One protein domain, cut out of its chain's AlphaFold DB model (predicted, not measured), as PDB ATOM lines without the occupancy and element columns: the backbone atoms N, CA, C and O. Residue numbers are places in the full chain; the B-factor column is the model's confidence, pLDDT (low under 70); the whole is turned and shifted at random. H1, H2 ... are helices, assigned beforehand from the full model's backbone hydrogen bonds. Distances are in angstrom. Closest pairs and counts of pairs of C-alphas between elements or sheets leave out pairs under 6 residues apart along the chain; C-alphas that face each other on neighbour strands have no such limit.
ATOM      1  N   VAL A   7      29.029  -1.505 -28.681       47.16
ATOM      2  CA  VAL A   7      28.070  -2.599 -28.905       47.16
ATOM      3  C   VAL A   7      27.435  -3.114 -27.601       47.16
ATOM      4  O   VAL A   7      26.265  -3.490 -27.603       47.16
ATOM      5  N   GLY A   8      28.163  -3.108 -26.477       48.47
ATOM      6  CA  GLY A   8      27.670  -3.621 -25.189       48.47
ATOM      7  C   GLY A   8      26.720  -2.657 -24.476       48.47
ATOM      8  O   GLY A   8      25.743  -3.084 -23.865       48.47
ATOM      9  N   GLY A   9      26.965  -1.350 -24.608       60.81
ATOM     10  CA  GLY A   9      26.075  -0.318 -24.076       60.81
ATOM     11  C   GLY A   9      24.731  -0.266 -24.803       60.81
ATOM     12  O   GLY A   9      23.696  -0.215 -24.152       60.81
ATOM     13  N   LEU A  10      24.734  -0.349 -26.140       61.09
ATOM     14  CA  LEU A  10      23.510  -0.231 -26.932       61.09
ATOM     15  C   LEU A  10      22.545  -1.396 -26.698       61.09
ATOM     16  O   LEU A  10      21.373  -1.140 -26.500       61.09
ATOM     17  N   LYS A  11      23.018  -2.646 -26.603       61.53
ATOM     18  CA  LYS A  11      22.145  -3.790 -26.275       61.53
ATOM     19  C   LYS A  11      21.513  -3.694 -24.883       61.53
ATOM     20  O   LYS A  11      20.411  -4.189 -24.668       61.53
ATOM     21  N   LEU A  12      22.213  -3.093 -23.918       63.12
ATOM     22  CA  LEU A  12      21.654  -2.863 -22.585       63.12
ATOM     23  C   LEU A  12      20.573  -1.776 -22.626       63.12
ATOM     24  O   LEU A  12      19.561  -1.899 -21.949       63.12
ATOM     25  N   LEU A  13      20.786  -0.745 -23.442       62.97
ATOM     26  CA  LEU A  13      19.825   0.332 -23.664       62.97
ATOM     27  C   LEU A  13      18.616  -0.170 -24.448       62.97
ATOM     28  O   LEU A  13      17.497   0.059 -24.022       62.97
ATOM     29  N   GLU A  14      18.833  -0.943 -25.508       62.47
ATOM     30  CA  GLU A  14      17.784  -1.661 -26.223       62.47
ATOM     31  C   GLU A  14      16.978  -2.516 -25.258       62.47
ATOM     32  O   GLU A  14      15.777  -2.457 -25.333       62.47
ATOM     33  N   LYS A  15      17.569  -3.231 -24.293       63.78
ATOM     34  CA  LYS A  15      16.783  -3.969 -23.284       63.78
ATOM     35  C   LYS A  15      16.054  -3.079 -22.278       63.78
ATOM     36  O   LYS A  15      14.930  -3.389 -21.909       63.78
ATOM     37  N   ALA A  16      16.692  -2.011 -21.800       63.38
ATOM     38  CA  ALA A  16      16.096  -1.100 -20.820       63.38
ATOM     39  C   ALA A  16      14.933  -0.294 -21.415       63.38
ATOM     40  O   ALA A  16      13.983   0.032 -20.712       63.38
ATOM     41  N   PHE A  17      15.014  -0.008 -22.711       60.47
ATOM     42  CA  PHE A  17      14.035   0.747 -23.475       60.47
ATOM     43  C   PHE A  17      13.348  -0.110 -24.544       60.47
ATOM     44  O   PHE A  17      12.719   0.456 -25.429       60.47
ATOM     45  N   ALA A  18      13.436  -1.447 -24.473       55.25
ATOM     46  CA  ALA A  18      12.712  -2.384 -25.343       55.25
ATOM     47  C   ALA A  18      11.244  -2.350 -24.940       55.25
ATOM     48  O   ALA A  18      10.681  -3.285 -24.377       55.25
ATOM     49  N   THR A  19      10.624  -1.216 -25.198       55.28
ATOM     50  CA  THR A  19       9.213  -1.161 -25.461       55.28
ATOM     51  C   THR A  19       9.067  -1.820 -26.829       55.28
ATOM     52  O   THR A  19       9.869  -1.591 -27.734       55.28
ATOM     53  N   GLU A  20       8.050  -2.650 -27.023       56.53
ATOM     54  CA  GLU A  20       7.695  -3.165 -28.358       56.53
ATOM     55  C   GLU A  20       7.274  -2.036 -29.334       56.53
ATOM     56  O   GLU A  20       6.711  -2.295 -30.390       56.53
ATOM     57  N   GLU A  21       7.500  -0.776 -28.955       60.47
ATOM     58  CA  GLU A  21       6.923   0.434 -29.516       60.47
ATOM     59  C   GLU A  21       7.987   1.333 -30.169       60.47
ATOM     60  O   GLU A  21       7.618   2.196 -30.958       60.47
ATOM     61  N   TYR A  22       9.286   1.122 -29.903       65.19
ATOM     62  CA  TYR A  22      10.366   1.921 -30.495       65.19
ATOM     63  C   TYR A  22      11.284   1.114 -31.410       65.19
ATOM     64  O   TYR A  22      11.788   0.051 -31.041       65.19
ATOM     65  N   SER A  23      11.561   1.665 -32.596       67.94
ATOM     66  CA  SER A  23      12.648   1.171 -33.438       67.94
ATOM     67  C   SER A  23      14.007   1.482 -32.805       67.94
ATOM     68  O   SER A  23      14.148   2.311 -31.901       67.94
ATOM     69  N   ARG A  24      15.058   0.822 -33.291       66.31
ATOM     70  CA  ARG A  24      16.428   1.041 -32.810       66.31
ATOM     71  C   ARG A  24      16.895   2.482 -33.043       66.31
ATOM     72  O   ARG A  24      17.685   3.017 -32.261       66.31
ATOM     73  N   GLU A  25      16.416   3.090 -34.117       68.12
ATOM     74  CA  GLU A  25      16.651   4.475 -34.498       68.12
ATOM     75  C   GLU A  25      15.925   5.426 -33.537       68.12
ATOM     76  O   GLU A  25      16.548   6.360 -33.023       68.12
ATOM     77  N   ASP A  26      14.668   5.128 -33.194       69.25
ATOM     78  CA  ASP A  26      13.896   5.910 -32.220       69.25
ATOM     79  C   ASP A  26      14.551   5.881 -30.838       69.25
ATOM     80  O   ASP A  26      14.675   6.915 -30.184       69.25
ATOM     81  N   LEU A  27      15.067   4.725 -30.408       67.44
ATOM     82  CA  LEU A  27      15.787   4.604 -29.138       67.44
ATOM     83  C   LEU A  27      17.050   5.463 -29.087       67.44
ATOM     84  O   LEU A  27      17.356   6.084 -28.063       67.44
ATOM     85  N   GLN A  28      17.792   5.521 -30.193       64.62
ATOM     86  CA  GLN A  28      18.956   6.395 -30.287       64.62
ATOM     87  C   GLN A  28      18.556   7.867 -30.248       64.62
ATOM     88  O   GLN A  28      19.249   8.653 -29.605       64.62
ATOM     89  N   TYR A  29      17.448   8.236 -30.885       63.59
ATOM     90  CA  TYR A  29      17.002   9.620 -30.979       63.59
ATOM     91  C   TYR A  29      16.354  10.137 -29.684       63.59
ATOM     92  O   TYR A  29      16.786  11.152 -29.140       63.59
ATOM     93  N   VAL A  30      15.365   9.417 -29.155       65.06
ATOM     94  CA  VAL A  30      14.534   9.837 -28.014       65.06
ATOM     95  C   VAL A  30      15.322   9.833 -26.704       65.06
ATOM     96  O   VAL A  30      15.111  10.691 -25.851       65.06
ATOM     97  N   VAL A  31      16.257   8.892 -26.539       65.00
ATOM     98  CA  VAL A  31      16.987   8.716 -25.275       65.00
ATOM     99  C   VAL A  31      18.447   9.148 -25.389       65.00
ATOM    100  O   VAL A  31      18.964   9.834 -24.511       65.00
ATOM    101  N   LEU A  32      19.161   8.729 -26.433       66.88
ATOM    102  CA  LEU A  32      20.630   8.774 -26.422       66.88
ATOM    103  C   LEU A  32      21.219  10.007 -27.105       66.88
ATOM    104  O   LEU A  32      22.338  10.392 -26.773       66.88
ATOM    105  N   HIS A  33      20.487  10.633 -28.025       72.19
ATOM    106  CA  HIS A  33      21.008  11.725 -28.844       72.19
ATOM    107  C   HIS A  33      21.365  12.961 -28.011       72.19
ATOM    108  O   HIS A  33      22.375  13.615 -28.262       72.19
ATOM    109  N   PHE A  34      20.585  13.232 -26.964       78.69
ATOM    110  CA  PHE A  34      20.742  14.420 -26.122       78.69
ATOM    111  C   PHE A  34      21.595  14.186 -24.867       78.69
ATOM    112  O   PHE A  34      21.812  15.111 -24.085       78.69
ATOM    113  N   MET A  35      22.099  12.965 -24.648       80.88
ATOM    114  CA  MET A  35      22.836  12.610 -23.433       80.88
ATOM    115  C   MET A  35      24.238  12.082 -23.726       80.88
ATOM    116  O   MET A  35      24.456  11.184 -24.535       80.88
ATOM    117  N   SER A  36      25.224  12.576 -22.971       83.31
ATOM    118  CA  SER A  36      26.570  12.011 -23.039       83.31
ATOM    119  C   SER A  36      26.573  10.553 -22.555       83.31
ATOM    120  O   SER A  36      25.873  10.192 -21.605       83.31
ATOM    121  N   ARG A  37      27.455   9.714 -23.118       78.75
ATOM    122  CA  ARG A  37      27.672   8.335 -22.627       78.75
ATOM    123  C   ARG A  37      27.981   8.285 -21.126       78.75
ATOM    124  O   ARG A  37      27.587   7.345 -20.444       78.75
ATOM    125  N   LYS A  38      28.681   9.304 -20.611       83.69
ATOM    126  CA  LYS A  38      29.004   9.446 -19.184       83.69
ATOM    127  C   LYS A  38      27.745   9.678 -18.347       83.69
ATOM    128  O   LYS A  38      27.641   9.098 -17.270       83.69
ATOM    129  N   THR A  39      26.809  10.488 -18.839       85.94
ATOM    130  CA  THR A  39      25.505  10.735 -18.204       85.94
ATOM    131  C   THR A  39      24.703   9.446 -18.137       85.94
ATOM    132  O   THR A  39      24.350   9.020 -17.044       85.94
ATOM    133  N   ILE A  40      24.535   8.764 -19.274       80.50
ATOM    134  CA  ILE A  40      23.821   7.483 -19.353       80.50
ATOM    135  C   ILE A  40      24.412   6.479 -18.354       80.50
ATOM    136  O   ILE A  40      23.693   5.929 -17.526       80.50
ATOM    137  N   TRP A  41      25.736   6.285 -18.364       80.75
ATOM    138  CA  TRP A  41      26.397   5.373 -17.427       80.75
ATOM    139  C   TRP A  41      26.136   5.731 -15.963       80.75
ATOM    140  O   TRP A  41      25.810   4.848 -15.174       80.75
ATOM    141  N   ARG A  42      26.257   7.013 -15.599       87.00
ATOM    142  CA  ARG A  42      25.998   7.476 -14.230       87.00
ATOM    143  C   ARG A  42      24.556   7.212 -13.806       87.00
ATOM    144  O   ARG A  42      24.365   6.755 -12.686       87.00
ATOM    145  N   THR A  43      23.583   7.420 -14.692       85.69
ATOM    146  CA  THR A  43      22.173   7.112 -14.421       85.69
ATOM    147  C   THR A  43      21.983   5.626 -14.122       85.69
ATOM    148  O   THR A  43      21.481   5.289 -13.058       85.69
ATOM    149  N   PHE A  44      22.473   4.726 -14.984       82.56
ATOM    150  CA  PHE A  44      22.345   3.280 -14.752       82.56
ATOM    151  C   PHE A  44      23.068   2.809 -13.488       82.56
ATOM    152  O   PHE A  44      22.532   1.990 -12.745       82.56
ATOM    153  N   VAL A  45      24.274   3.321 -13.221       86.88
ATOM    154  CA  VAL A  45      24.996   3.003 -11.979       86.88
ATOM    155  C   VAL A  45      24.206   3.489 -10.769       86.88
ATOM    156  O   VAL A  45      24.075   2.737  -9.810       86.88
ATOM    157  N   SER A  46      23.646   4.698 -10.816       89.88
ATOM    158  CA  SER A  46      22.826   5.226  -9.726       89.88
ATOM    159  C   SER A  46      21.577   4.375  -9.498       89.88
ATOM    160  O   SER A  46      21.352   3.940  -8.377       89.88
ATOM    161  N   CYS A  47      20.794   4.087 -10.541       86.19
ATOM    162  CA  CYS A  47      19.556   3.311 -10.426       86.19
ATOM    163  C   CYS A  47      19.806   1.883  -9.922       86.19
ATOM    164  O   CYS A  47      19.099   1.417  -9.038       86.19
ATOM    165  N   ASN A  48      20.846   1.209 -10.423       84.75
ATOM    166  CA  ASN A  48      21.123  -0.185 -10.059       84.75
ATOM    167  C   ASN A  48      21.794  -0.354  -8.688       84.75
ATOM    168  O   ASN A  48      21.867  -1.472  -8.191       84.75
ATOM    169  N   ASN A  49      22.327   0.722  -8.098       89.81
ATOM    170  CA  ASN A  49      22.998   0.677  -6.794       89.81
ATOM    171  C   ASN A  49      22.286   1.529  -5.735       89.81
ATOM    172  O   ASN A  49      22.812   1.707  -4.635       89.81
ATOM    173  N   TYR A  50      21.102   2.067  -6.045       89.81
ATOM    174  CA  TYR A  50      20.310   2.800  -5.070       89.81
ATOM    175  C   TYR A  50      19.739   1.827  -4.036       89.81
ATOM    176  O   TYR A  50      18.915   0.970  -4.351       89.81
TER     177      TYR A  50
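What this domain is: This is residues 7 to 50 of the 122 residues of an uncharacterized protein of Absicoccus porci (UniProt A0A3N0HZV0). Three short helices are loosely gathered: H2 and H3 make an L-shaped corner at their tight link, and H1 sits toward the open side of that corner, near both of them. The far part of H3 sticks out as an arm, in residues 45 to 50, of which 45 to 49 belong to H3. The printed part has 44 residues, with three named helices in the order H1, H2, H3 and no named strand, and its class is all helix. The whole is compact, with a radius of gyration of the C-alphas of 10.6 A, and the C-alphas span 28 by 19 by 18 A along their three main axes.

Where its parts are: H1 holds residues 7 to 16, from Val 7 to Ala 16, and measures 14.5 A from first to last C-alpha. Its first C-alpha, that of Val 7, is at (28.070, -2.599, -28.905). H2 holds residues 24 to 32, from Arg 24 to Leu 32, with 10.9 A from first to last C-alpha. C-alpha 24 is at (16.428, 1.041, -32.810). H3 is the longest helix, 13 residues from Arg 37 to Asn 49, with 18.2 A from first to last C-alpha. C-alpha 49 is at (22.998, 0.677, -6.794).

How they stand to each other: H1 and H2 are close but not clearly touching, with 2 pairs of C-alphas within 8 A. Their closest C-alphas, those of Glu 14 and Leu 27, are 7.2 A apart. Their lines are about perpendicular, at 84 degrees. H1 and H3 are near each other, with 7 pairs of C-alphas within 10 A and no pair within 8 A. H2 and H3 are close but not clearly touching, with 1 pair of C-alphas within 8 A, those of Leu 32 and Ile 40, 7.9 A apart. Their lines are about perpendicular too, at 82 degrees, and their centres are 17.1 A apart. In H2 and H3 every O i to N i+4 pair is within hydrogen-bond range; in H1 this holds for 4 of 6 pairs.

The domain as a whole: The two C-alphas farthest apart are those of Glu 25 and Tyr 50, at 29.7 A, and the C-alphas of Val 7 and Tyr 50 are 25.6 A apart. The printed part has no cut. The link from H1 to H2 is short, with 7 residues, and the link from H2 to H3 is tight, with 4 residues. The mean pLDDT of the printed part is 70.9. Residues 7 to 32 are under 70 in this model; the mean is 59 for H1, 66 for H2 and 85 for H3.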